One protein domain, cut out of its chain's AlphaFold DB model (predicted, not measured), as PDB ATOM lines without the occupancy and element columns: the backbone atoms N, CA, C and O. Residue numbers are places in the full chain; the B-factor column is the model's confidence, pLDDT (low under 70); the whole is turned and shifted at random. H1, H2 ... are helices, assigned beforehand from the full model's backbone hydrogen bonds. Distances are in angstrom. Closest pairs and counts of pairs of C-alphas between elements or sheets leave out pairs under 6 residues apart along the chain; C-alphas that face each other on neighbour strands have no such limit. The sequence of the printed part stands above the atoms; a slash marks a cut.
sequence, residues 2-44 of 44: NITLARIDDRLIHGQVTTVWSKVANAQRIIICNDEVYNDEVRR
ATOM      1  N   ASN A   2     -41.734  55.478  10.178       78.62
ATOM      2  CA  ASN A   2     -40.350  55.634  10.647       78.62
ATOM      3  C   ASN A   2     -39.463  54.619   9.916       78.62
ATOM      4  O   ASN A   2     -39.758  53.425   9.967       78.62
ATOM      5  N   ILE A   3     -38.431  55.087   9.212       79.56
ATOM      6  CA  ILE A   3     -37.528  54.225   8.439       79.56
ATOM      7  C   ILE A   3     -36.323  53.915   9.325       79.56
ATOM      8  O   ILE A   3     -35.455  54.760   9.517       79.56
ATOM      9  N   THR A   4     -36.291  52.709   9.889       82.62
ATOM     10  CA  THR A   4     -35.220  52.271  10.798       82.62
ATOM     11  C   THR A   4     -34.018  51.673  10.069       82.62
ATOM     12  O   THR A   4     -32.922  51.650  10.620       82.62
ATOM     13  N   LEU A   5     -34.205  51.200   8.832       83.75
ATOM     14  CA  LEU A   5     -33.158  50.592   8.017       83.75
ATOM     15  C   LEU A   5     -33.455  50.795   6.527       83.75
ATOM     16  O   LEU A   5     -34.569  50.535   6.074       83.75
ATOM     17  N   ALA A   6     -32.436  51.195   5.766       85.38
ATOM     18  CA  ALA A   6     -32.433  51.162   4.306       85.38
ATOM     19  C   ALA A   6     -31.279  50.262   3.840       85.38
ATOM     20  O   ALA A   6     -30.136  50.455   4.254       85.38
ATOM     21  N   ARG A   7     -31.580  49.258   3.010       85.38
ATOM     22  CA  ARG A   7     -30.611  48.275   2.505       85.38
ATOM     23  C   ARG A   7     -30.789  48.117   1.000       85.38
ATOM     24  O   ARG A   7     -31.913  47.969   0.532       85.38
ATOM     25  N   ILE A   8     -29.676  48.101   0.272       83.62
ATOM     26  CA  ILE A   8     -29.631  47.749  -1.148       83.62
ATOM     27  C   ILE A   8     -29.279  46.260  -1.231       83.62
ATOM     28  O   ILE A   8     -28.224  45.849  -0.747       83.62
ATOM     29  N   ASP A   9     -30.183  45.453  -1.779       81.75
ATOM     30  CA  ASP A   9     -30.002  44.010  -1.981       81.75
ATOM     31  C   ASP A   9     -30.732  43.595  -3.265       81.75
ATOM     32  O   ASP A   9     -31.941  43.784  -3.378       81.75
ATOM     33  N   ASP A  10     -29.996  43.060  -4.236       80.31
ATOM     34  CA  ASP A  10     -30.503  42.643  -5.550       80.31
ATOM     35  C   ASP A  10     -31.362  41.372  -5.487       80.31
ATOM     36  O   ASP A  10     -32.218  41.139  -6.339       80.31
ATOM     37  N   ARG A  11     -31.168  40.566  -4.442       77.88
ATOM     38  CA  ARG A  11     -31.912  39.329  -4.184       77.88
ATOM     39  C   ARG A  11     -33.139  39.550  -3.303       77.88
ATOM     40  O   ARG A  11     -33.853  38.589  -3.025       77.88
ATOM     41  N   LEU A  12     -33.397  40.792  -2.882       79.88
ATOM     42  CA  LEU A  12     -34.571  41.225  -2.117       79.88
ATOM     43  C   LEU A  12     -34.786  40.414  -0.826       79.88
ATOM     44  O   LEU A  12     -34.214  40.719   0.224       79.88
ATOM     45  N   ILE A  13     -35.616  39.372  -0.897       78.25
ATOM     46  CA  ILE A  13     -35.918  38.456   0.197       78.25
ATOM     47  C   ILE A  13     -35.277  37.111  -0.133       78.25
ATOM     48  O   ILE A  13     -35.790  36.353  -0.953       78.25
ATOM     49  N   HIS A  14     -34.162  36.796   0.529       82.81
ATOM     50  CA  HIS A  14     -33.486  35.513   0.334       82.81
ATOM     51  C   HIS A  14     -32.942  34.931   1.637       82.81
ATOM     52  O   HIS A  14     -32.237  35.576   2.419       82.81
ATOM     53  N   GLY A  15     -33.283  33.660   1.858       78.25
ATOM     54  CA  GLY A  15     -32.802  32.870   2.985       78.25
ATOM     55  C   GLY A  15     -33.103  33.488   4.355       78.25
ATOM     56  O   GLY A  15     -34.092  34.185   4.564       78.25
ATOM     57  N   GLN A  16     -32.227  33.210   5.322       80.25
ATOM     58  CA  GLN A  16     -32.368  33.694   6.701       80.25
ATOM     59  C   GLN A  16     -31.867  35.134   6.895       80.25
ATOM     60  O   GLN A  16     -32.078  35.722   7.956       80.25
ATOM     61  N   VAL A  17     -31.222  35.718   5.880       77.75
ATOM     62  CA  VAL A  17     -30.591  37.041   5.962       77.75
ATOM     63  C   VAL A  17     -31.646  38.115   6.214       77.75
ATOM     64  O   VAL A  17     -31.520  38.884   7.168       77.75
ATOM     65  N   THR A  18     -32.736  38.124   5.446       77.25
ATOM     66  CA  THR A  18     -33.824  39.101   5.615       77.25
ATOM     67  C   THR A  18     -34.498  38.984   6.988       77.25
ATOM     68  O   THR A  18     -34.840  39.998   7.597       77.25
ATOM     69  N   THR A  19     -34.609  37.771   7.539       79.56
ATOM     70  CA  THR A  19     -35.165  37.526   8.881       79.56
ATOM     71  C   THR A  19     -34.285  38.105   9.989       79.56
ATOM     72  O   THR A  19     -34.800  38.681  10.948       79.56
ATOM     73  N   VAL A  20     -32.960  37.988   9.864       81.88
ATOM     74  CA  VAL A  20     -32.014  38.585  10.820       81.88
ATOM     75  C   VAL A  20     -32.107  40.110  10.773       81.88
ATOM     76  O   VAL A  20     -32.247  40.746  11.817       81.88
ATOM     77  N   TRP A  21     -32.117  40.697   9.574       79.56
ATOM     78  CA  TRP A  21     -32.205  42.152   9.414       79.56
ATOM     79  C   TRP A  21     -33.541  42.730   9.874       79.56
ATOM     80  O   TRP A  21     -33.553  43.802  10.471       79.56
ATOM     81  N   SER A  22     -34.646  42.005   9.683       78.19
ATOM     82  CA  SER A  22     -35.960  42.403  10.204       78.19
ATOM     83  C   SER A  22     -35.958  42.526  11.735       78.19
ATOM     84  O   SER A  22     -36.448  43.518  12.281       78.19
ATOM     85  N   LYS A  23     -35.313  41.576  12.433       81.56
ATOM     86  CA  LYS A  23     -35.155  41.617  13.896       81.56
ATOM     87  C   LYS A  23     -34.250  42.762  14.355       81.56
ATOM     88  O   LYS A  23     -34.595  43.447  15.311       81.56
ATOM     89  N   VAL A  24     -33.124  42.992  13.673       80.12
ATOM     90  CA  VAL A  24     -32.187  44.088  13.999       80.12
ATOM     91  C   VAL A  24     -32.833  45.457  13.784       80.12
ATOM     92  O   VAL A  24     -32.689  46.345  14.619       80.12
ATOM     93  N   ALA A  25     -33.581  45.621  12.693       80.81
ATOM     94  CA  ALA A  25     -34.271  46.867  12.369       80.81
ATOM     95  C   ALA A  25     -35.526  47.111  13.225       80.81
ATOM     96  O   ALA A  25     -36.133  48.178  13.105       80.81
ATOM     97  N   ASN A  26     -35.940  46.122  14.033       83.25
ATOM     98  CA  ASN A  26     -37.230  46.069  14.726       83.25
ATOM     99  C   ASN A  26     -38.390  46.499  13.807       83.25
ATOM    100  O   ASN A  26     -39.268  47.281  14.183       83.25
ATOM    101  N   ALA A  27     -38.328  46.066  12.545       80.00
ATOM    102  CA  ALA A  27     -39.198  46.572  11.498       80.00
ATOM    103  C   ALA A  27     -40.533  45.821  11.513       80.00
ATOM    104  O   ALA A  27     -40.577  44.597  11.437       80.00
ATOM    105  N   GLN A  28     -41.643  46.560  11.552       81.69
ATOM    106  CA  GLN A  28     -42.990  45.980  11.439       81.69
ATOM    107  C   GLN A  28     -43.401  45.719   9.982       81.69
ATOM    108  O   GLN A  28     -44.408  45.063   9.723       81.69
ATOM    109  N   ARG A  29     -42.660  46.282   9.021       80.06
ATOM    110  CA  ARG A  29     -42.946  46.197   7.588       80.06
ATOM    111  C   ARG A  29     -41.655  46.333   6.789       80.06
ATOM    112  O   ARG A  29     -40.843  47.202   7.091       80.06
ATOM    113  N   ILE A  30     -41.508  45.508   5.755       85.25
ATOM    114  CA  ILE A  30     -40.455  45.615   4.739       85.25
ATOM    115  C   ILE A  30     -41.119  46.137   3.463       85.25
ATOM    116  O   ILE A  30     -42.193  45.664   3.098       85.25
ATOM    117  N   ILE A  31     -40.512  47.135   2.823       85.56
ATOM    118  CA  ILE A  31     -41.000  47.722   1.571       85.56
ATOM    119  C   ILE A  31     -39.876  47.604   0.544       85.56
ATOM    120  O   ILE A  31     -38.754  48.031   0.811       85.56
ATOM    121  N   ILE A  32     -40.188  47.017  -0.609       84.56
ATOM    122  CA  ILE A  32     -39.275  46.902  -1.746       84.56
ATOM    123  C   ILE A  32     -39.622  48.017  -2.730       84.56
ATOM    124  O   ILE A  32     -40.736  48.064  -3.244       84.56
ATOM    125  N   CYS A  33     -38.675  48.917  -2.981       83.56
ATOM    126  CA  CYS A  33     -38.818  49.990  -3.963       83.56
ATOM    127  C   CYS A  33     -38.085  49.591  -5.249       83.56
ATOM    128  O   CYS A  33     -36.920  49.942  -5.424       83.56
ATOM    129  N   ASN A  34     -38.736  48.802  -6.107       82.38
ATOM    130  CA  ASN A  34     -38.197  48.390  -7.403       82.38
ATOM    131  C   ASN A  34     -39.335  48.273  -8.432       82.38
ATOM    132  O   ASN A  34     -40.257  47.478  -8.244       82.38
ATOM    133  N   ASP A  35     -39.255  49.059  -9.508       81.88
ATOM    134  CA  ASP A  35     -40.297  49.142 -10.540       81.88
ATOM    135  C   ASP A  35     -40.355  47.890 -11.430       81.88
ATOM    136  O   ASP A  35     -41.428  47.512 -11.894       81.88
ATOM    137  N   GLU A  36     -39.230  47.210 -11.655       80.56
ATOM    138  CA  GLU A  36     -39.188  45.965 -12.435       80.56
ATOM    139  C   GLU A  36     -39.906  44.837 -11.690       80.56
ATOM    140  O   GLU A  36     -40.713  44.120 -12.273       80.56
ATOM    141  N   VAL A  37     -39.669  44.731 -10.379       79.38
ATOM    142  CA  VAL A  37     -40.332  43.752  -9.500       79.38
ATOM    143  C   VAL A  37     -41.815  44.070  -9.353       79.38
ATOM    144  O   VAL A  37     -42.642  43.167  -9.333       79.38
ATOM    145  N   TYR A  38     -42.174  45.354  -9.282       80.56
ATOM    146  CA  TYR A  38     -43.573  45.770  -9.207       80.56
ATOM    147  C   TYR A  38     -44.377  45.377 -10.458       80.56
ATOM    148  O   TYR A  38     -45.558  45.043 -10.346       80.56
ATOM    149  N   ASN A  39     -43.739  45.412 -11.632       79.75
ATOM    150  CA  ASN A  39     -44.351  45.063 -12.916       79.75
ATOM    151  C   ASN A  39     -44.289  43.557 -13.248       79.75
ATOM    152  O   ASN A  39     -44.851  43.140 -14.260       79.75
ATOM    153  N   ASP A  40     -43.635  42.739 -12.419       79.44
ATOM    154  CA  ASP A  40     -43.548  41.284 -12.576       79.44
ATOM    155  C   ASP A  40     -44.583  40.595 -11.668       79.44
ATOM    156  O   ASP A  40     -44.390  40.464 -10.459       79.44
ATOM    157  N   GLU A  41     -45.700  40.137 -12.243       69.44
ATOM    158  CA  GLU A  41     -46.797  39.495 -11.495       69.44
ATOM    159  C   GLU A  41     -46.390  38.209 -10.756       69.44
ATOM    160  O   GLU A  41     -47.070  37.818  -9.806       69.44
ATOM    161  N   VAL A  42     -45.296  37.552 -11.154       74.25
ATOM    162  CA  VAL A  42     -44.807  36.325 -10.502       74.25
ATOM    163  C   VAL A  42     -43.857  36.649  -9.344       74.25
ATOM    164  O   VAL A  42     -43.745  35.856  -8.407       74.25
ATOM    165  N   ARG A  43     -43.169  37.799  -9.389       61.28
ATOM    166  CA  ARG A  43     -42.178  38.235  -8.382       61.28
ATOM    167  C   ARG A  43     -42.663  39.312  -7.406       61.28
ATOM    168  O   ARG A  43     -41.891  39.681  -6.519       61.28
ATOM    169  N   ARG A  44     -43.885  39.812  -7.578       58.81
ATOM    170  CA  ARG A  44     -44.497  40.821  -6.708       58.81
ATOM    171  C   ARG A  44     -44.779  40.328  -5.285       58.81
ATOM    172  O   ARG A  44     -45.164  39.154  -5.109       58.81
TER     173      ARG A  44
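Overview. This is residues 2 to 44 of the 44 residues of a protein of Escherichia coli UMEA 3899-1 (UniProt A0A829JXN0). Little regular structure: a loose loop of chain, residues 2 to 16, leads into the short helix H1, and residues 25 to 34 run from it to a one-turn helix, H2, at the far end. Past H2 the chain sticks out, with residues 38 to 43 standing free. The printed part has 43 residues, of which 12 are in the two named helices, H1 then H2; there is no named strand and the class is all helix. It is only just loose, close to compact, with a radius of gyration of the C-alphas of 11.2 A and spans of 29 by 24 by 16 A.

Along the chain. Residues 2 to 16 hold no named element. H1, residues 17 to 24, begins at C-alpha 17 (-30.591, 37.041, 5.962) and is 10.8 A long. H2, residues 35 to 38, ends at C-alpha 38 (-43.573, 45.770, -9.207).

Arrangement. H1 and H2 are apart, joined by a short link of 10 residues. In H1 every O i to N i+4 pair is within hydrogen-bond range; H2 is too short for such a pair.

Size, cuts and confidence. The C-alphas farthest apart, of Val 24 and Glu 41, are 29.7 A apart. The printed part has no cut. Mean pLDDT of the printed part is 79.7; residues 41, 43 and 44 are under 70.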